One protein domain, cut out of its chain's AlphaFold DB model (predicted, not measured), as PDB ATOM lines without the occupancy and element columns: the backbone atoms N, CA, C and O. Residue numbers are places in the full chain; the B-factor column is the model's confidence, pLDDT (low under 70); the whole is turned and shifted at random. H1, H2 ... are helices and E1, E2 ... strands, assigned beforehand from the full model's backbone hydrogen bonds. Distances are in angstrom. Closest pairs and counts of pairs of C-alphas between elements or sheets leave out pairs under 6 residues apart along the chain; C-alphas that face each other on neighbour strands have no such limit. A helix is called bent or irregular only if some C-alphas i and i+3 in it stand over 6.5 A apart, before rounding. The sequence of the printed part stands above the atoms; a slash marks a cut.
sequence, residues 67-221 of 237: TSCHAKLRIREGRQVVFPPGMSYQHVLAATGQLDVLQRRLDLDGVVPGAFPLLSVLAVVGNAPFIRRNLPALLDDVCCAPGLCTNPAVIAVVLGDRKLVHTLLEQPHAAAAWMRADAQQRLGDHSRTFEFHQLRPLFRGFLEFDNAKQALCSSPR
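AT A GLANCE: This is residues 67 to 221 of the 237 residues of an uncharacterized protein of Spironucleus salmonicida (UniProt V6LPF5). Three helical hairpins, H1 and H2, H3 and H4, H5 and H6, stand in a row, with H1, H3 and H5 side by side in one layer and H2, H4 and H6 in a second. A two-stranded hairpin, E1 and E2, with H8 beside E2, lies along the other side of the H1, H3, H5 layer, and H7 and H9 pack on the last helical hairpin. The 155 printed residues hold E1 and E2, antiparallel in order E1 - E2, then H1 to H9; the class is mostly helix. The whole is compact, with a radius of gyration of the C-alphas of 14.3 A, and rounded, spanning 37 by 32 by 26 A.

HOW THE PARTS SIT: E1, residues 71 to 74, and E2, residues 80 to 83, form an antiparallel hairpin at 151 degrees; N 71 and O 83, and N 73 and O 81, are each 2.9 A apart, within hydrogen-bond range. The closest C-alphas of E2 and H8, residues 194 to 202, are those of Val 82 and Gln 198, 5.9 A apart. H1, residues 89 to 95, touches H3, residues 118 to 125, the same way at a shallow tilt of 27 degrees, closest at C-alphas 91 and 118, 5.7 A. H3 touches the hub H5, residues 152 to 158, at C-alphas 120 and 152, 4.5 A. H2, residues 99 to 109, H4, residues 128 to 140, and H6, residues 162 to 169, form helical hairpins with H1, H3 and H5. H5 also touches H7, residues 174 to 186, at C-alphas 154 and 183, 5.2 A, and residues 209 to 213 of H9, residues 206 to 217, at C-alphas 157 and 212, 5.0 A. H1 and H9 are apart. In H1, H2, H3, H5, H6 and H7 every O i to N i+4 pair is within hydrogen-bond range; in H4 it is 7 of 9, in H8 3 of 5, in H9 6 of 8.

IN THESE COORDINATES: E1 begins at C-alpha 71 (208.768, 182.252, 96.009), and H9 ends at C-alpha 217 (195.708, 184.300, 126.427). From first to last C-alpha H7 measures 18.9 A, H4 17.8 A and H9 17.2 A. H4 and H8 are irregular: C-alphas 133 and 136 are 8.2 A apart, and C-alphas 198 and 201 are 7.2 A apart.

THE WHOLE: The C-alphas of Ser 68 and Arg 221, the two farthest apart, are 43.3 A from each other. The printed part has no cut. The link from H4 to H5, 11 residues, is long. The mean pLDDT of the printed part is 87.7; residues 76, 146, 189 to 191 and 218 to 221 are under 70.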
ATOM      1  N   THR A  67     216.615 184.851  98.650       92.69
ATOM      2  CA  THR A  67     215.769 185.118  97.488       92.69
ATOM      3  C   THR A  67     215.437 186.607  97.377       92.69
ATOM      4  O   THR A  67     215.077 187.244  98.365       92.69
ATOM      5  N   SER A  68     215.504 187.181  96.174       91.00
ATOM      6  CA  SER A  68     215.178 188.604  95.958       91.00
ATOM      7  C   SER A  68     213.727 188.855  95.537       91.00
ATOM      8  O   SER A  68     213.285 190.002  95.471       91.00
ATOM      9  N   CYS A  69     212.951 187.800  95.277       88.50
ATOM     10  CA  CYS A  69     211.532 187.903  94.954       88.50
ATOM     11  C   CYS A  69     210.692 186.860  95.699       88.50
ATOM     12  O   CYS A  69     211.211 185.941  96.334       88.50
ATOM     13  N   HIS A  70     209.371 187.011  95.593       89.44
ATOM     14  CA  HIS A  70     208.409 186.061  96.139       89.44
ATOM     15  C   HIS A  70     208.624 184.663  95.548       89.44
ATOM     16  O   HIS A  70     208.803 184.514  94.337       89.44
ATOM     17  N   ALA A  71     208.564 183.640  96.396       89.19
ATOM     18  CA  ALA A  71     208.768 182.252  96.009       89.19
ATOM     19  C   ALA A  71     207.456 181.472  96.132       89.19
ATOM     20  O   ALA A  71     206.937 181.273  97.231       89.19
ATOM     21  N   LYS A  72     206.915 181.003  95.002       90.62
ATOM     22  CA  LYS A  72     205.744 180.119  94.989       90.62
ATOM     23  C   LYS A  72     206.205 178.666  95.057       90.62
ATOM     24  O   LYS A  72     206.676 178.122  94.063       90.62
ATOM     25  N   LEU A  73     206.054 178.037  96.218       90.62
ATOM     26  CA  LEU A  73     206.554 176.689  96.482       90.62
ATOM     27  C   LEU A  73     205.412 175.709  96.750       90.62
ATOM     28  O   LEU A  73     204.387 176.057  97.338       90.62
ATOM     29  N   ARG A  74     205.604 174.459  96.320       89.88
ATOM     30  CA  ARG A  74     204.723 173.344  96.675       89.88
ATOM     31  C   ARG A  74     205.208 172.730  97.987       89.88
ATOM     32  O   ARG A  74     206.335 172.247  98.051       89.88
ATOM     33  N   ILE A  75     204.349 172.733  99.000       87.44
ATOM     34  CA  ILE A  75     204.641 172.149 100.315       87.44
ATOM     35  C   ILE A  75     204.222 170.668 100.379       87.44
ATOM     36  O   ILE A  75     203.605 170.152  99.445       87.44
ATOM     37  N   ARG A  76     204.551 169.974 101.481       68.81
ATOM     38  CA  ARG A  76     204.396 168.510 101.670       68.81
ATOM     39  C   ARG A  76     202.995 167.953 101.359       68.81
ATOM     40  O   ARG A  76     202.886 166.800 100.963       68.81
ATOM     41  N   GLU A  77     201.946 168.763 101.475       71.19
ATOM     42  CA  GLU A  77     200.551 168.387 101.182       71.19
ATOM     43  C   GLU A  77     200.135 168.630  99.718       71.19
ATOM     44  O   GLU A  77     198.953 168.636  99.388       71.19
ATOM     45  N   GLY A  78     201.082 168.929  98.824       79.56
ATOM     46  CA  GLY A  78     200.806 169.261  97.420       79.56
ATOM     47  C   GLY A  78     200.234 170.668  97.201       79.56
ATOM     48  O   GLY A  78     200.153 171.131  96.059       79.56
ATOM     49  N   ARG A  79     199.897 171.371  98.288       85.88
ATOM     50  CA  ARG A  79     199.412 172.754  98.297       85.88
ATOM     51  C   ARG A  79     200.520 173.723  97.893       85.88
ATOM     52  O   ARG A  79     201.697 173.481  98.155       85.88
ATOM     53  N   GLN A  80     200.140 174.816  97.240       89.12
ATOM     54  CA  GLN A  80     201.062 175.882  96.858       89.12
ATOM     55  C   GLN A  80     200.912 177.063  97.806       89.12
ATOM     56  O   GLN A  80     199.795 177.506  98.063       89.12
ATOM     57  N   VAL A  81     202.041 177.573  98.283       88.88
ATOM     58  CA  VAL A  81     202.120 178.751  99.147       88.88
ATOM     59  C   VAL A  81     203.106 179.727  98.523       88.88
ATOM     60  O   VAL A  81     204.126 179.311  97.968       88.88
ATOM     61  N   VAL A  82     202.790 181.018  98.583       89.88
ATOM     62  CA  VAL A  82     203.722 182.075  98.189       89.88
ATOM     63  C   VAL A  82     204.373 182.626  99.444       89.88
ATOM     64  O   VAL A  82     203.694 183.133 100.334       89.88
ATOM     65  N   PHE A  83     205.693 182.532  99.497       89.94
ATOM     66  CA  PHE A  83     206.503 183.148 100.536       89.94
ATOM     67  C   PHE A  83     207.036 184.504 100.052       89.94
ATOM     68  O   PHE A  83     207.302 184.655  98.851       89.94
ATOM     69  N   PRO A  84     207.188 185.493 100.952       89.81
ATOM     70  CA  PRO A  84     207.819 186.765 100.617       89.81
ATOM     71  C   PRO A  84     209.304 186.580 100.250       89.81
ATOM     72  O   PRO A  84     209.872 185.510 100.495       89.81
ATOM     73  N   PRO A  85     209.943 187.593  99.634       91.00
ATOM     74  CA  PRO A  85     211.387 187.576  99.408       91.00
ATOM     75  C   PRO A  85     212.163 187.432 100.723       91.00
ATOM     76  O   PRO A  85     211.649 187.714 101.805       91.00
ATOM     77  N   GLY A  86     213.425 187.024 100.612       92.69
ATOM     78  CA  GLY A  86     214.335 186.890 101.744       92.69
ATOM     79  C   GLY A  86     214.425 185.481 102.327       92.69
ATOM     80  O   GLY A  86     214.839 185.324 103.473       92.69
ATOM     81  N   MET A  87     214.036 184.454 101.569       94.94
ATOM     82  CA  MET A  87     214.228 183.059 101.966       94.94
ATOM     83  C   MET A  87     215.690 182.659 101.784       94.94
ATOM     84  O   MET A  87     216.242 182.893 100.715       94.94
ATOM     85  N   SER A  88     216.291 181.999 102.774       96.62
ATOM     86  CA  SER A  88     217.559 181.274 102.583       96.62
ATOM     87  C   SER A  88     217.312 179.876 101.994       96.62
ATOM     88  O   SER A  88     216.176 179.391 101.937       96.62
ATOM     89  N   TYR A  89     218.369 179.158 101.609       96.94
ATOM     90  CA  TYR A  89     218.224 177.766 101.162       96.94
ATOM     91  C   TYR A  89     217.617 176.856 102.246       96.94
ATOM     92  O   TYR A  89     216.877 175.930 101.913       96.94
ATOM     93  N   GLN A  90     217.855 177.134 103.536       97.56
ATOM     94  CA  GLN A  90     217.250 176.385 104.643       97.56
ATOM     95  C   GLN A  90     215.725 176.566 104.680       97.56
ATOM     96  O   GLN A  90     214.992 175.601 104.904       97.56
ATOM     97  N   HIS A  91     215.232 177.765 104.352       96.75
ATOM     98  CA  HIS A  91     213.800 178.024 104.198       96.75
ATOM     99  C   HIS A  91     213.211 177.203 103.043       96.75
ATOM    100  O   HIS A  91     212.126 176.639 103.175       96.75
ATOM    101  N   VAL A  92     213.932 177.076 101.924       96.19
ATOM    102  CA  VAL A  92     213.507 176.243 100.784       96.19
ATOM    103  C   VAL A  92     213.474 174.758 101.166       96.19
ATOM    104  O   VAL A  92     212.509 174.062 100.837       96.19
ATOM    105  N   LEU A  93     214.471 174.261 101.908       96.50
ATOM    106  CA  LEU A  93     214.473 172.886 102.430       96.50
ATOM    107  C   LEU A  93     213.279 172.630 103.358       96.50
ATOM    108  O   LEU A  93     212.596 171.614 103.206       96.50
ATOM    109  N   ALA A  94     212.996 173.560 104.277       95.88
ATOM    110  CA  ALA A  94     211.841 173.489 105.164       95.88
ATOM    111  C   ALA A  94     210.529 173.450 104.364       95.88
ATOM    112  O   ALA A  94     209.745 172.512 104.520       95.88
ATOM    113  N   ALA A  95     210.332 174.407 103.449       94.06
ATOM    114  CA  ALA A  95     209.145 174.523 102.598       94.06
ATOM    115  C   ALA A  95     208.871 173.249 101.784       94.06
ATOM    116  O   ALA A  95     207.730 172.804 101.666       94.06
ATOM    117  N   THR A  96     209.925 172.633 101.248       92.31
ATOM    118  CA  THR A  96     209.843 171.433 100.397       92.31
ATOM    119  C   THR A  96     209.861 170.114 101.180       92.31
ATOM    120  O   THR A  96     209.826 169.035 100.576       92.31
ATOM    121  N   GLY A  97     209.889 170.180 102.517       92.44
ATOM    122  CA  GLY A  97     209.802 169.028 103.414       92.44
ATOM    123  C   GLY A  97     211.077 168.185 103.513       92.44
ATOM    124  O   GLY A  97     211.006 167.035 103.941       92.44
ATOM    125  N   GLN A  98     212.237 168.724 103.135       93.88
ATOM    126  CA  GLN A  98     213.527 168.025 103.159       93.88
ATOM    127  C   GLN A  98     214.189 168.099 104.536       93.88
ATOM    128  O   GLN A  98     215.294 168.612 104.698       93.88
ATOM    129  N   LEU A  99     213.486 167.600 105.548       94.62
ATOM    130  CA  LEU A  99     213.850 167.813 106.947       94.62
ATOM    131  C   LEU A  99     215.122 167.075 107.372       94.62
ATOM    132  O   LEU A  99     215.833 167.572 108.236       94.62
ATOM    133  N   ASP A 100     215.447 165.942 106.749       95.06
ATOM    134  CA  ASP A 100     216.693 165.220 107.041       95.06
ATOM    135  C   ASP A 100     217.916 166.005 106.556       95.06
ATOM    136  O   ASP A 100     218.924 166.102 107.251       95.06
ATOM    137  N   VAL A 101     217.805 166.614 105.371       95.94
ATOM    138  CA  VAL A 101     218.841 167.496 104.821       95.94
ATOM    139  C   VAL A 101     218.914 168.776 105.646       95.94
ATOM    140  O   VAL A 101     220.006 169.196 106.012       95.94
ATOM    141  N   LEU A 102     217.764 169.360 105.997       96.69
ATOM    142  CA  LEU A 102     217.706 170.543 106.850       96.69
ATOM    143  C   LEU A 102     218.354 170.291 108.213       96.69
ATOM    144  O   LEU A 102     219.149 171.118 108.631       96.69
ATOM    145  N   GLN A 103     218.077 169.158 108.874       97.06
ATOM    146  CA  GLN A 103     218.709 168.820 110.154       97.06
ATOM    147  C   GLN A 103     220.229 168.834 110.026       97.06
ATOM    148  O   GLN A 103     220.891 169.532 110.779       97.06
ATOM    149  N   ARG A 104     220.772 168.134 109.022       96.19
ATOM    150  CA  ARG A 104     222.222 168.101 108.794       96.19
ATOM    151  C   ARG A 104     222.799 169.496 108.570       96.19
ATOM    152  O   ARG A 104     223.904 169.769 109.014       96.19
ATOM    153  N   ARG A 105     222.077 170.377 107.869       95.62
ATOM    154  CA  ARG A 105     222.530 171.759 107.655       95.62
ATOM    155  C   ARG A 105     222.424 172.612 108.916       95.62
ATOM    156  O   ARG A 105     223.317 173.409 109.134       95.62
ATOM    157  N   LEU A 106     221.414 172.410 109.761       96.12
ATOM    158  CA  LEU A 106     221.351 173.058 111.076       96.12
ATOM    159  C   LEU A 106     222.514 172.622 111.974       96.12
ATOM    160  O   LEU A 106     223.104 173.462 112.640       96.12
ATOM    161  N   ASP A 107     222.872 171.337 111.952       95.94
ATOM    162  CA  ASP A 107     223.978 170.804 112.756       95.94
ATOM    163  C   ASP A 107     225.349 171.349 112.298       95.94
ATOM    164  O   ASP A 107     226.261 171.483 113.110       95.94
ATOM    165  N   LEU A 108     225.502 171.655 111.002       94.44
ATOM    166  CA  LEU A 108     226.759 172.137 110.409       94.44
ATOM    167  C   LEU A 108     226.880 173.665 110.390       94.44
ATOM    168  O   LEU A 108     227.940 174.197 110.706       94.44
ATOM    169  N   ASP A 109     225.818 174.358 109.987       93.62
ATOM    170  CA  ASP A 109     225.839 175.799 109.712       93.62
ATOM    171  C   ASP A 109     225.169 176.625 110.815       93.62
ATOM    172  O   ASP A 109     225.260 177.851 110.809       93.62
ATOM    173  N   GLY A 110     224.437 175.978 111.726       95.38
ATOM    174  CA  GLY A 110     223.429 176.657 112.531       95.38
ATOM    175  C   GLY A 110     222.241 177.124 111.683       95.38
ATOM    176  O   GLY A 110     222.027 176.685 110.546       95.38
ATOM    177  N   VAL A 111     221.428 178.016 112.251       95.94
ATOM    178  CA  VAL A 111     220.336 178.656 111.507       95.94
ATOM    179  C   VAL A 111     220.914 179.760 110.628       95.94
ATOM    180  O   VAL A 111     221.561 180.681 111.120       95.94
ATOM    181  N   VAL A 112     220.661 179.676 109.322       94.88
ATOM    182  CA  VAL A 112     221.014 180.737 108.374       94.88
ATOM    183  C   VAL A 112     219.883 181.766 108.352       94.88
ATOM    184  O   VAL A 112     218.791 181.428 107.868       94.88
ATOM    185  N   PRO A 113     220.132 183.005 108.816       91.44
ATOM    186  CA  PRO A 113     219.088 184.006 108.970       91.44
ATOM    187  C   PRO A 113     218.483 184.388 107.618       91.44
ATOM    188  O   PRO A 113     219.184 184.508 106.610       91.44
ATOM    189  N   GLY A 114     217.164 184.563 107.602       92.88
ATOM    190  CA  GLY A 114     216.406 185.096 106.470       92.88
ATOM    191  C   GLY A 114     215.854 186.492 106.756       92.88
ATOM    192  O   GLY A 114     216.132 187.094 107.790       92.88
ATOM    193  N   ALA A 115     215.011 187.006 105.857       91.88
ATOM    194  CA  ALA A 115     214.220 188.214 106.140       91.88
ATOM    195  C   ALA A 115     213.092 187.966 107.159       91.88
ATOM    196  O   ALA A 115     212.498 188.902 107.690       91.88
ATOM    197  N   PHE A 116     212.770 186.700 107.404       92.62
ATOM    198  CA  PHE A 116     211.839 186.239 108.416       92.62
ATOM    199  C   PHE A 116     212.345 184.904 108.977       92.62
ATOM    200  O   PHE A 116     213.123 184.245 108.290       92.62
ATOM    201  N   PRO A 117     211.931 184.493 110.190       94.94
ATOM    202  CA  PRO A 117     212.538 183.344 110.848       94.94
ATOM    203  C   PRO A 117     212.278 182.021 110.126       94.94
ATOM    204  O   PRO A 117     211.159 181.767 109.658       94.94
ATOM    205  N   LEU A 118     213.246 181.103 110.159       95.81
ATOM    206  CA  LEU A 118     213.079 179.748 109.613       95.81
ATOM    207  C   LEU A 118     211.886 179.018 110.259       95.81
ATOM    208  O   LEU A 118     211.147 178.271 109.604       95.81
ATOM    209  N   LEU A 119     211.659 179.287 111.547       95.62
ATOM    210  CA  LEU A 119     210.540 178.758 112.324       95.62
ATOM    211  C   LEU A 119     209.174 179.120 111.726       95.62
ATOM    212  O   LEU A 119     208.240 178.324 111.812       95.62
ATOM    213  N   SER A 120     209.059 180.269 111.059       94.44
ATOM    214  CA  SER A 120     207.832 180.682 110.379       94.44
ATOM    215  C   SER A 120     207.497 179.778 109.197       94.44
ATOM    216  O   SER A 120     206.343 179.391 109.027       94.44
ATOM    217  N   VAL A 121     208.490 179.361 108.404       94.50
ATOM    218  CA  VAL A 121     208.264 178.397 107.310       94.50
ATOM    219  C   VAL A 121     207.890 177.030 107.867       94.50
ATOM    220  O   VAL A 121     206.975 176.383 107.362       94.50
ATOM    221  N   LEU A 122     208.558 176.595 108.937       95.19
ATOM    222  CA  LEU A 122     208.241 175.329 109.596       95.19
ATOM    223  C   LEU A 122     206.824 175.327 110.192       95.19
ATOM    224  O   LEU A 122     206.150 174.296 110.132       95.19
ATOM    225  N   ALA A 123     206.349 176.469 110.702       94.00
ATOM    226  CA  ALA A 123     204.971 176.645 111.157       94.00
ATOM    227  C   ALA A 123     203.959 176.493 110.008       94.00
ATOM    228  O   ALA A 123     202.923 175.859 110.196       94.00
ATOM    229  N   VAL A 124     204.283 177.002 108.813       92.31
ATOM    230  CA  VAL A 124     203.459 176.840 107.600       92.31
ATOM    231  C   VAL A 124     203.408 175.387 107.127       92.31
ATOM    232  O   VAL A 124     202.342 174.882 106.789       92.31
ATOM    233  N   VAL A 125     204.556 174.709 107.080       90.38
ATOM    234  CA  VAL A 125     204.659 173.345 106.527       90.38
ATOM    235  C   VAL A 125     204.126 172.288 107.492       90.38
ATOM    236  O   VAL A 125     203.649 171.245 107.051       90.38
ATOM    237  N   GLY A 126     204.211 172.539 108.799       83.31
ATOM    238  CA  GLY A 126     203.714 171.639 109.832       83.31
ATOM    239  C   GLY A 126     204.611 170.418 110.049       83.31
ATOM    240  O   GLY A 126     204.405 169.348 109.478       83.31
ATOM    241  N   ASN A 127     205.591 170.537 110.951       86.31
ATOM    242  CA  ASN A 127     206.318 169.377 111.477       86.31
ATOM    243  C   ASN A 127     206.642 169.532 112.968       86.31
ATOM    244  O   ASN A 127     207.750 169.895 113.359       86.31
ATOM    245  N   ALA A 128     205.654 169.238 113.815       90.00
ATOM    246  CA  ALA A 128     205.786 169.387 115.262       90.00
ATOM    247  C   ALA A 128     206.958 168.591 115.884       90.00
ATOM    248  O   ALA A 128     207.576 169.112 116.812       90.00
ATOM    249  N   PRO A 129     207.299 167.359 115.444       93.56
ATOM    250  CA  PRO A 129     208.489 166.666 115.945       93.56
ATOM    251  C   PRO A 129     209.796 167.412 115.645       93.56
ATOM    252  O   PRO A 129     210.597 167.617 116.553       93.56
ATOM    253  N   PHE A 130     209.988 167.859 114.399       95.56
ATOM    254  CA  PHE A 130     211.191 168.584 113.990       95.56
ATOM    255  C   PHE A 130     211.315 169.931 114.705       95.56
ATOM    256  O   PHE A 130     212.390 170.257 115.204       95.56
ATOM    257  N   ILE A 131     210.209 170.682 114.790       95.62
ATOM    258  CA  ILE A 131     210.166 171.970 115.493       95.62
ATOM    259  C   ILE A 131     210.553 171.774 116.954       95.62
ATOM    260  O   ILE A 131     211.461 172.442 117.421       95.62
ATOM    261  N   ARG A 132     209.921 170.832 117.668       94.19
ATOM    262  CA  ARG A 132     210.199 170.610 119.097       94.19
ATOM    263  C   ARG A 132     211.651 170.237 119.369       94.19
ATOM    264  O   ARG A 132     212.219 170.735 120.331       94.19
ATOM    265  N   ARG A 133     212.249 169.394 118.522       94.75
ATOM    266  CA  ARG A 133     213.651 168.981 118.669       94.75
ATOM    267  C   ARG A 133     214.628 170.148 118.511       94.75
ATOM    268  O   ARG A 133     215.613 170.198 119.231       94.75
ATOM    269  N   ASN A 134     214.352 171.062 117.583       95.50
ATOM    270  CA  ASN A 134     215.259 172.157 117.227       95.50
ATOM    271  C   ASN A 134     214.814 173.517 117.790       95.50
ATOM    272  O   ASN A 134     215.366 174.547 117.414       95.50
ATOM    273  N   LEU A 135     213.803 173.537 118.662       93.75
ATOM    274  CA  LEU A 135     213.127 174.763 119.074       93.75
ATOM    275  C   LEU A 135     214.064 175.817 119.679       93.75
ATOM    276  O   LEU A 135     213.902 176.971 119.296       93.75
ATOM    277  N   PRO A 136     215.040 175.476 120.549       91.12
ATOM    278  CA  PRO A 136     215.960 176.475 121.091       91.12
ATOM    279  C   PRO A 136     216.708 177.236 119.988       91.12
ATOM    280  O   PRO A 136     216.556 178.445 119.884       91.12
ATOM    281  N   ALA A 137     217.381 176.518 119.083       91.94
ATOM    282  CA  ALA A 137     218.123 177.127 117.978       91.94
ATOM    283  C   ALA A 137     217.214 177.911 117.014       91.94
ATOM    284  O   ALA A 137     217.592 178.955 116.496       91.94
ATOM    285  N   LEU A 138     215.992 177.422 116.777       94.25
ATOM    286  CA  LEU A 138     215.018 178.104 115.922       94.25
ATOM    287  C   LEU A 138     214.467 179.394 116.546       94.25
ATOM    288  O   LEU A 138     214.013 180.261 115.805       94.25
ATOM    289  N   LEU A 139     214.457 179.512 117.877       92.38
ATOM    290  CA  LEU A 139     214.002 180.712 118.582       92.38
ATOM    291  C   LEU A 139     215.066 181.810 118.627       92.38
ATOM    292  O   LEU A 139     214.689 182.978 118.708       92.38
ATOM    293  N   ASP A 140     216.348 181.459 118.527       88.94
ATOM    294  CA  ASP A 140     217.449 182.429 118.458       88.94
ATOM    295  C   ASP A 140     217.389 183.282 117.172       88.94
ATOM    296  O   ASP A 140     217.783 184.446 117.173       88.94
ATOM    297  N   ASP A 141     216.828 182.732 116.088       86.94
ATOM    298  CA  ASP A 141     216.587 183.416 114.803       86.94
ATOM    299  C   ASP A 141     215.308 184.284 114.809       86.94
ATOM    300  O   ASP A 141     215.046 185.056 113.885       86.94
ATOM    301  N   VAL A 142     214.480 184.192 115.858       87.31
ATOM    302  CA  VAL A 142     213.244 184.978 115.956       87.31
ATOM    303  C   VAL A 142     213.561 186.394 116.431       87.31
ATOM    304  O   VAL A 142     213.676 186.668 117.626       87.31
ATOM    305  N   CYS A 143     213.649 187.316 115.473       77.56
ATOM    306  CA  CYS A 143     213.870 188.733 115.726       77.56
ATOM    307  C   CYS A 143     212.566 189.552 115.721       77.56
ATOM    308  O   CYS A 143     211.593 189.246 115.029       77.56
ATOM    309  N   CYS A 144     212.557 190.637 116.501       75.12
ATOM    310  CA  CYS A 144     211.460 191.602 116.516       75.12
ATOM    311  C   CYS A 144     211.446 192.386 115.197       75.12
ATOM    312  O   CYS A 144     212.214 193.333 115.027       75.12
ATOM    313  N   ALA A 145     210.581 191.990 114.264       73.44
ATOM    314  CA  ALA A 145     210.465 192.623 112.954       73.44
ATOM    315  C   ALA A 145     208.998 192.775 112.519       73.44
ATOM    316  O   ALA A 145     208.149 191.948 112.878       73.44
ATOM    317  N   PRO A 146     208.661 193.814 111.734       67.62
ATOM    318  CA  PRO A 146     207.314 193.993 111.219       67.62
ATOM    319  C   PRO A 146     206.998 192.976 110.113       67.62
ATOM    320  O   PRO A 146     207.696 192.899 109.111       67.62
ATOM    321  N   GLY A 147     205.905 192.229 110.265       73.75
ATOM    322  CA  GLY A 147     205.340 191.382 109.211       73.75
ATOM    323  C   GLY A 147     204.533 190.232 109.806       73.75
ATOM    324  O   GLY A 147     204.682 189.914 110.979       73.75
ATOM    325  N   LEU A 148     203.648 189.600 109.031       75.69
ATOM    326  CA  LEU A 148     202.981 188.382 109.515       75.69
ATOM    327  C   LEU A 148     203.973 187.212 109.562       75.69
ATOM    328  O   LEU A 148     204.000 186.443 110.519       75.69
ATOM    329  N   CYS A 149     204.826 187.111 108.540       84.50
ATOM    330  CA  CYS A 149     205.807 186.038 108.417       84.50
ATOM    331  C   CYS A 149     206.946 186.121 109.443       84.50
ATOM    332  O   CYS A 149     207.673 185.147 109.590       84.50
ATOM    333  N   THR A 150     207.112 187.234 110.159       88.12
ATOM    334  CA  THR A 150     208.182 187.409 111.155       88.12
ATOM    335  C   THR A 150     207.815 186.842 112.526       88.12
ATOM    336  O   THR A 150     208.703 186.585 113.331       88.12
ATOM    337  N   ASN A 151     206.526 186.596 112.785       91.75
ATOM    338  CA  ASN A 151     206.036 186.042 114.043       91.75
ATOM    339  C   ASN A 151     205.437 184.634 113.829       91.75
ATOM    340  O   ASN A 151     204.271 184.506 113.436       91.75
ATOM    341  N   PRO A 152     206.191 183.558 114.137       93.75
ATOM    342  CA  PRO A 152     205.707 182.185 114.004       93.75
ATOM    343  C   PRO A 152     204.427 181.888 114.800       93.75
ATOM    344  O   PRO A 152     203.631 181.044 114.384       93.75
ATOM    345  N   ALA A 153     204.188 182.579 115.924       93.19
ATOM    346  CA  ALA A 153     202.975 182.393 116.718       93.19
ATOM    347  C   ALA A 153     201.735 182.961 116.012       93.19
ATOM    348  O   ALA A 153     200.675 182.337 116.058       93.19
ATOM    349  N   VAL A 154     201.861 184.089 115.303       91.62
ATOM    350  CA  VAL A 154     200.770 184.629 114.471       91.62
ATOM    351  C   VAL A 154     200.409 183.639 113.370       91.62
ATOM    352  O   VAL A 154     199.230 183.348 113.187       91.62
ATOM    353  N   ILE A 155     201.407 183.073 112.684       92.19
ATOM    354  CA  ILE A 155     201.187 182.042 111.658       92.19
ATOM    355  C   ILE A 155     200.466 180.836 112.262       92.19
ATOM    356  O   ILE A 155     199.462 180.393 111.714       92.19
ATOM    357  N   ALA A 156     200.940 180.325 113.402       93.50
ATOM    358  CA  ALA A 156     200.321 179.186 114.070       93.50
ATOM    359  C   ALA A 156     198.846 179.451 114.414       93.50
ATOM    360  O   ALA A 156     198.008 178.577 114.198       93.50
ATOM    361  N   VAL A 157     198.505 180.657 114.882       92.25
ATOM    362  CA  VAL A 157     197.109 181.035 115.149       92.25
ATOM    363  C   VAL A 157     196.297 181.144 113.866       92.25
ATOM    364  O   VAL A 157     195.225 180.549 113.791       92.25
ATOM    365  N   VAL A 158     196.814 181.836 112.845       90.56
ATOM    366  CA  VAL A 158     196.165 181.953 111.531       90.56
ATOM    367  C   VAL A 158     195.851 180.574 110.960       90.56
ATOM    368  O   VAL A 158     194.756 180.359 110.465       90.56
ATOM    369  N   LEU A 159     196.763 179.611 111.079       91.38
ATOM    370  CA  LEU A 159     196.561 178.245 110.594       91.38
ATOM    371  C   LEU A 159     195.695 177.373 111.520       91.38
ATOM    372  O   LEU A 159     195.421 176.221 111.184       91.38
ATOM    373  N   GLY A 160     195.262 177.882 112.676       91.25
ATOM    374  CA  GLY A 160     194.489 177.121 113.659       91.25
ATOM    375  C   GLY A 160     195.295 176.008 114.341       91.25
ATOM    376  O   GLY A 160     194.750 174.969 114.721       91.25
ATOM    377  N   ASP A 161     196.615 176.169 114.475       93.06
ATOM    378  CA  ASP A 161     197.499 175.203 115.130       93.06
ATOM    379  C   ASP A 161     197.720 175.529 116.609       93.06
ATOM    380  O   ASP A 161     198.786 175.970 117.047       93.06
ATOM    381  N   ARG A 162     196.692 175.256 117.415       93.38
ATOM    382  CA  ARG A 162     196.732 175.450 118.870       93.38
ATOM    383  C   ARG A 162     197.930 174.765 119.542       93.38
ATOM    384  O   ARG A 162     198.503 175.312 120.481       93.38
ATOM    385  N   LYS A 163     198.311 173.563 119.096       92.88
ATOM    386  CA  LYS A 163     199.419 172.807 119.710       92.88
ATOM    387  C   LYS A 163     200.753 173.506 119.476       92.88
ATOM    388  O   LYS A 163     201.585 173.556 120.385       92.88
ATOM    389  N   LEU A 164     200.952 174.051 118.278       94.00
ATOM    390  CA  LEU A 164     202.139 174.832 117.970       94.00
ATOM    391  C   LEU A 164     202.163 176.149 118.756       94.00
ATOM    392  O   LEU A 164     203.212 176.486 119.289       94.00
ATOM    393  N   VAL A 165     201.027 176.835 118.927       93.81
ATOM    394  CA  VAL A 165     200.946 178.041 119.780       93.81
ATOM    395  C   VAL A 165     201.452 177.758 121.197       93.81
ATOM    396  O   VAL A 165     202.343 178.458 121.676       93.81
ATOM    397  N   HIS A 166     200.959 176.695 121.837       92.50
ATOM    398  CA  HIS A 166     201.449 176.265 123.154       92.50
ATOM    399  C   HIS A 166     202.952 175.962 123.131       92.50
ATOM    400  O   HIS A 166     203.710 176.487 123.942       92.50
ATOM    401  N   THR A 167     203.401 175.192 122.133       92.50
ATOM    402  CA  THR A 167     204.818 174.838 121.968       92.50
ATOM    403  C   THR A 167     205.714 176.076 121.888       92.50
ATOM    404  O   THR A 167     206.778 176.078 122.497       92.50
ATOM    405  N   LEU A 168     205.301 177.121 121.170       92.50
ATOM    406  CA  LEU A 168     206.083 178.346 120.985       92.50
ATOM    407  C   LEU A 168     206.070 179.257 122.219       92.50
ATOM    408  O   LEU A 168     207.090 179.854 122.552       92.50
ATOM    409  N   LEU A 169     204.920 179.394 122.886       90.25
ATOM    410  CA  LEU A 169     204.706 180.436 123.897       90.25
ATOM    411  C   LEU A 169     204.920 179.987 125.349       90.25
ATOM    412  O   LEU A 169     204.892 180.821 126.258       90.25
ATOM    413  N   GLU A 170     205.106 178.689 125.576       87.56
ATOM    414  CA  GLU A 170     205.430 178.118 126.891       87.56
ATOM    415  C   GLU A 170     206.938 178.005 127.137       87.56
ATOM    416  O   GLU A 170     207.362 177.602 128.219       87.56
ATOM    417  N   GLN A 171     207.757 178.391 126.156       83.38
ATOM    418  CA  GLN A 171     209.205 178.381 126.303       83.38
ATOM    419  C   GLN A 171     209.668 179.525 127.215       83.38
ATOM    420  O   GLN A 171     209.187 180.654 127.066       83.38
ATOM    421  N   PRO A 172     210.645 179.292 128.108       82.69
ATOM    422  CA  PRO A 172     211.287 180.343 128.894       82.69
ATOM    423  C   PRO A 172     212.287 181.140 128.033       82.69
ATOM    424  O   PRO A 172     213.453 181.278 128.384       82.69
ATOM    425  N   HIS A 173     211.841 181.636 126.876       85.62
ATOM    426  CA  HIS A 173     212.651 182.364 125.902       85.62
ATOM    427  C   HIS A 173     212.093 183.774 125.688       85.62
ATOM    428  O   HIS A 173     210.876 183.955 125.616       85.62
ATOM    429  N   ALA A 174     212.961 184.777 125.530       83.75
ATOM    430  CA  ALA A 174     212.540 186.174 125.368       83.75
ATOM    431  C   ALA A 174     211.614 186.370 124.150       83.75
ATOM    432  O   ALA A 174     210.623 187.102 124.227       83.75
ATOM    433  N   ALA A 175     211.874 185.635 123.062       87.06
ATOM    434  CA  ALA A 175     211.036 185.656 121.863       87.06
ATOM    435  C   ALA A 175     209.573 185.268 122.144       87.06
ATOM    436  O   ALA A 175     208.679 185.796 121.491       87.06
ATOM    437  N   ALA A 176     209.293 184.402 123.126       88.75
ATOM    438  CA  ALA A 176     207.925 183.993 123.450       88.75
ATOM    439  C   ALA A 176     207.072 185.162 123.967       88.75
ATOM    440  O   ALA A 176     205.905 185.296 123.590       88.75
ATOM    441  N   ALA A 177     207.651 186.034 124.799       87.44
ATOM    442  CA  ALA A 177     206.959 187.213 125.316       87.44
ATOM    443  C   ALA A 177     206.633 188.207 124.193       87.44
ATOM    444  O   ALA A 177     205.492 188.660 124.083       87.44
ATOM    445  N   TRP A 178     207.614 188.480 123.327       88.31
ATOM    446  CA  TRP A 178     207.425 189.334 122.156       88.31
ATOM    447  C   TRP A 178     206.380 188.760 121.190       88.31
ATOM    448  O   TRP A 178     205.417 189.450 120.857       88.31
ATOM    449  N   MET A 179     206.511 187.483 120.808       91.94
ATOM    450  CA  MET A 179     205.580 186.812 119.894       91.94
ATOM    451  C   MET A 179     204.141 186.886 120.407       91.94
ATOM    452  O   MET A 179     203.224 187.121 119.619       91.94
ATOM    453  N   ARG A 180     203.934 186.713 121.722       91.06
ATOM    454  CA  ARG A 180     202.611 186.821 122.353       91.06
ATOM    455  C   ARG A 180     202.044 188.235 122.238       91.06
ATOM    456  O   ARG A 180     200.901 188.376 121.807       91.06
ATOM    457  N   ALA A 181     202.818 189.252 122.615       88.38
ATOM    458  CA  ALA A 181     202.370 190.645 122.578       88.38
ATOM    459  C   ALA A 181     202.015 191.086 121.147       88.38
ATOM    460  O   ALA A 181     200.939 191.630 120.905       88.38
ATOM    461  N   ASP A 182     202.882 190.765 120.185       87.88
ATOM    462  CA  ASP A 182     202.674 191.082 118.773       87.88
ATOM    463  C   ASP A 182     201.457 190.336 118.188       87.88
ATOM    464  O   ASP A 182     200.631 190.932 117.490       87.88
ATOM    465  N   ALA A 183     201.257 189.063 118.553       88.56
ATOM    466  CA  ALA A 183     200.088 188.303 118.118       88.56
ATOM    467  C   ALA A 183     198.772 188.888 118.650       88.56
ATOM    468  O   ALA A 183     197.799 188.997 117.900       88.56
ATOM    469  N   GLN A 184     198.739 189.307 119.917       87.25
ATOM    470  CA  GLN A 184     197.561 189.941 120.516       87.25
ATOM    471  C   GLN A 184     197.182 191.249 119.810       87.25
ATOM    472  O   GLN A 184     195.994 191.525 119.651       87.25
ATOM    473  N   GLN A 185     198.167 192.015 119.336       85.62
ATOM    474  CA  GLN A 185     197.933 193.262 118.609       85.62
ATOM    475  C   GLN A 185     197.443 193.030 117.169       85.62
ATOM    476  O   GLN A 185     196.528 193.710 116.711       85.62
ATOM    477  N   ARG A 186     198.033 192.075 116.435       78.94
ATOM    478  CA  ARG A 186     197.800 191.918 114.982       78.94
ATOM    479  C   ARG A 186     196.571 191.098 114.605       78.94
ATOM    480  O   ARG A 186     196.011 191.288 113.528       78.94
ATOM    481  N   LEU A 187     196.152 190.163 115.454       79.19
ATOM    482  CA  LEU A 187     195.104 189.196 115.100       79.19
ATOM    483  C   LEU A 187     193.682 189.781 115.088       79.19
ATOM    484  O   LEU A 187     192.744 189.058 114.748       79.19
ATOM    485  N   GLY A 188     193.498 191.061 115.424       71.38
ATOM    486  CA  GLY A 188     192.220 191.767 115.264       71.38
ATOM    487  C   GLY A 188     191.790 191.907 113.797       71.38
ATOM    488  O   GLY A 188     190.697 191.473 113.449       71.38
ATOM    489  N   ASP A 189     192.683 192.404 112.932       66.31
ATOM    490  CA  ASP A 189     192.386 192.777 111.531       66.31
ATOM    491  C   ASP A 189     193.083 191.889 110.477       66.31
ATOM    492  O   ASP A 189     193.126 192.205 109.285       66.31
ATOM    493  N   HIS A 190     193.637 190.750 110.896       69.19
ATOM    494  CA  HIS A 190     194.499 189.899 110.068       69.19
ATOM    495  C   HIS A 190     193.851 189.377 108.769       69.19
ATOM    496  O   HIS A 190     194.565 189.097 107.812       69.19
ATOM    497  N   SER A 191     192.520 189.266 108.692       67.19
ATOM    498  CA  SER A 191     191.817 188.739 107.509       67.19
ATOM    499  C   SER A 191     191.942 189.623 106.261       67.19
ATOM    500  O   SER A 191     191.626 189.168 105.162       67.19
ATOM    501  N   ARG A 192     192.410 190.871 106.419       70.81
ATOM    502  CA  ARG A 192     192.620 191.842 105.335       70.81
ATOM    503  C   ARG A 192     194.067 191.908 104.838       70.81
ATOM    504  O   ARG A 192     194.344 192.669 103.915       70.81
ATOM    505  N   THR A 193     194.998 191.168 105.444       71.19
ATOM    506  CA  THR A 193     196.416 191.248 105.066       71.19
ATOM    507  C   THR A 193     196.727 190.363 103.860       71.19
ATOM    508  O   THR A 193     196.138 189.295 103.663       71.19
ATOM    509  N   PHE A 194     197.679 190.798 103.033       70.25
ATOM    510  CA  PHE A 194     198.141 190.025 101.879       70.25
ATOM    511  C   PHE A 194     198.677 188.652 102.310       70.25
ATOM    512  O   PHE A 194     198.379 187.633 101.691       70.25
ATOM    513  N   GLU A 195     199.411 188.612 103.415       72.31
ATOM    514  CA  GLU A 195     200.016 187.413 103.978       72.31
ATOM    515  C   GLU A 195     198.965 186.397 104.441       72.31
ATOM    516  O   GLU A 195     199.144 185.197 104.231       72.31
ATOM    517  N   PHE A 196     197.832 186.849 104.992       77.88
ATOM    518  CA  PHE A 196     196.717 185.954 105.308       77.88
ATOM    519  C   PHE A 196     196.156 185.294 104.047       77.88
ATOM    520  O   PHE A 196     195.944 184.080 104.023       77.88
ATOM    521  N   HIS A 197     195.974 186.055 102.965       79.50
ATOM    522  CA  HIS A 197     195.508 185.494 101.696       79.50
ATOM    523  C   HIS A 197     196.473 184.448 101.119       79.50
ATOM    524  O   HIS A 197     196.005 183.470 100.532       79.50
ATOM    525  N   GLN A 198     197.784 184.594 101.341       79.00
ATOM    526  CA  GLN A 198     198.774 183.585 100.943       79.00
ATOM    527  C   GLN A 198     198.704 182.302 101.780       79.00
ATOM    528  O   GLN A 198     198.975 181.217 101.265       79.00
ATOM    529  N   LEU A 199     198.307 182.408 103.050       83.75
ATOM    530  CA  LEU A 199     198.129 181.268 103.955       83.75
ATOM    531  C   LEU A 199     196.727 180.649 103.891       83.75
ATOM    532  O   LEU A 199     196.535 179.531 104.366       83.75
ATOM    533  N   ARG A 200     195.758 181.320 103.254       83.50
ATOM    534  CA  ARG A 200     194.368 180.857 103.112       83.50
ATOM    535  C   ARG A 200     194.226 179.402 102.640       83.50
ATOM    536  O   ARG A 200     193.353 178.723 103.173       83.50
ATOM    537  N   PRO A 201     195.048 178.869 101.709       84.81
ATOM    538  CA  PRO A 201     194.966 177.459 101.309       84.81
ATOM    539  C   PRO A 201     195.210 176.452 102.444       84.81
ATOM    540  O   PRO A 201     194.884 175.276 102.294       84.81
ATOM    541  N   LEU A 202     195.813 176.893 103.549       86.50
ATOM    542  CA  LEU A 202     196.158 176.084 104.718       86.50
ATOM    543  C   LEU A 202     195.260 176.358 105.927       86.50
ATOM    544  O   LEU A 202     195.392 175.688 106.950       86.50
ATOM    545  N   PHE A 203     194.357 177.333 105.815       87.25
ATOM    546  CA  PHE A 203     193.444 177.722 106.877       87.25
ATOM    547  C   PHE A 203     192.529 176.554 107.262       87.25
ATOM    548  O   PHE A 203     191.822 176.011 106.412       87.25
ATOM    549  N   ARG A 204     192.546 176.159 108.542       87.19
ATOM    550  CA  ARG A 204     191.767 175.012 109.042       87.19
ATOM    551  C   ARG A 204     190.302 175.344 109.338       87.19
ATOM    552  O   ARG A 204     189.488 174.431 109.334       87.19
ATOM    553  N   GLY A 205     189.971 176.622 109.525       86.62
ATOM    554  CA  GLY A 205     188.620 177.074 109.858       86.62
ATOM    555  C   GLY A 205     188.614 178.144 110.950       86.62
ATOM    556  O   GLY A 205     189.604 178.347 111.655       86.62
ATOM    557  N   PHE A 206     187.490 178.858 111.076       87.44
ATOM    558  CA  PHE A 206     187.328 179.922 112.075       87.44
ATOM    559  C   PHE A 206     187.310 179.383 113.509       87.44
ATOM    560  O   PHE A 206     187.858 180.020 114.401       87.44
ATOM    561  N   LEU A 207     186.755 178.187 113.729       89.56
ATOM    562  CA  LEU A 207     186.728 177.566 115.051       89.56
ATOM    563  C   LEU A 207     188.144 177.210 115.530       89.56
ATOM    564  O   LEU A 207     188.514 177.484 116.669       89.56
ATOM    565  N   GLU A 208     188.956 176.609 114.662       91.81
ATOM    566  CA  GLU A 208     190.351 176.267 114.938       91.81
ATOM    567  C   GLU A 208     191.195 177.521 115.160       91.81
ATOM    568  O   GLU A 208     192.027 177.548 116.069       91.81
ATOM    569  N   PHE A 209     190.950 178.564 114.363       89.69
ATOM    570  CA  PHE A 209     191.549 179.880 114.540       89.69
ATOM    571  C   PHE A 209     191.225 180.470 115.918       89.69
ATOM    572  O   PHE A 209     192.142 180.825 116.659       89.69
ATOM    573  N   ASP A 210     189.949 180.521 116.304       87.25
ATOM    574  CA  ASP A 210     189.526 181.081 117.590       87.25
ATOM    575  C   ASP A 210     190.083 180.271 118.765       87.25
ATOM    576  O   ASP A 210     190.594 180.842 119.730       87.25
ATOM    577  N   ASN A 211     190.090 178.941 118.659       89.94
ATOM    578  CA  ASN A 211     190.707 178.059 119.650       89.94
ATOM    579  C   ASN A 211     192.220 178.302 119.787       89.94
ATOM    580  O   ASN A 211     192.758 178.285 120.897       89.94
ATOM    581  N   ALA A 212     192.928 178.528 118.677       91.06
ATOM    582  CA  ALA A 212     194.350 178.860 118.697       91.06
ATOM    583  C   ALA A 212     194.598 180.277 119.243       91.06
ATOM    584  O   ALA A 212     195.547 180.492 119.995       91.06
ATOM    585  N   LYS A 213     193.711 181.233 118.952       90.25
ATOM    586  CA  LYS A 213     193.750 182.592 119.502       90.25
ATOM    587  C   LYS A 213     193.537 182.593 121.017       90.25
ATOM    588  O   LYS A 213     194.270 183.271 121.731       90.25
ATOM    589  N   GLN A 214     192.604 181.793 121.534       89.56
ATOM    590  CA  GLN A 214     192.403 181.617 122.980       89.56
ATOM    591  C   GLN A 214     193.650 181.047 123.681       89.56
ATOM    592  O   GLN A 214     193.932 181.404 124.830       89.56
ATOM    593  N   ALA A 215     194.438 180.215 122.989       88.44
ATOM    594  CA  ALA A 215     195.703 179.688 123.502       88.44
ATOM    595  C   ALA A 215     196.787 180.766 123.702       88.44
ATOM    596  O   ALA A 215     197.690 180.572 124.511       88.44
ATOM    597  N   LEU A 216     196.686 181.931 123.046       85.50
ATOM    598  CA  LEU A 216     197.581 183.068 123.311       85.50
ATOM    599  C   LEU A 216     197.387 183.644 124.719       85.50
ATOM    600  O   LEU A 216     198.351 184.089 125.345       85.50
ATOM    601  N   CYS A 217     196.133 183.660 125.181       77.62
ATOM    602  CA  CYS A 217     195.708 184.300 126.427       77.62
ATOM    603  C   CYS A 217     195.720 183.343 127.623       77.62
ATOM    604  O   CYS A 217     195.803 183.782 128.767       77.62
ATOM    605  N   SER A 218     195.636 182.035 127.377       66.94
ATOM    606  CA  SER A 218     195.660 181.028 128.435       66.94
ATOM    607  C   SER A 218     197.101 180.658 128.781       66.94
ATOM    608  O   SER A 218     197.772 179.920 128.067       66.94
ATOM    609  N   SER A 219     197.592 181.153 129.921       53.12
ATOM    610  CA  SER A 219     198.758 180.538 130.558       53.12
ATOM    611  C   SER A 219     198.343 179.145 131.057       53.12
ATOM    612  O   SER A 219     197.361 179.058 131.800       53.12
ATOM    613  N   PRO A 220     199.064 178.053 130.746       51.22
ATOM    614  CA  PRO A 220     198.760 176.731 131.306       51.22
ATOM    615  C   PRO A 220     198.820 176.722 132.833       51.22
ATOM    616  O   PRO A 220     198.133 175.934 133.477       51.22
ATOM    617  N   ARG A 221     199.593 177.645 133.428       44.34
ATOM    618  CA  ARG A 221     199.649 177.834 134.884       44.34
ATOM    619  C   ARG A 221     198.358 178.410 135.476       44.34
ATOM    620  O   ARG A 221     198.126 178.210 136.660       44.34
TER     621      ARG A 221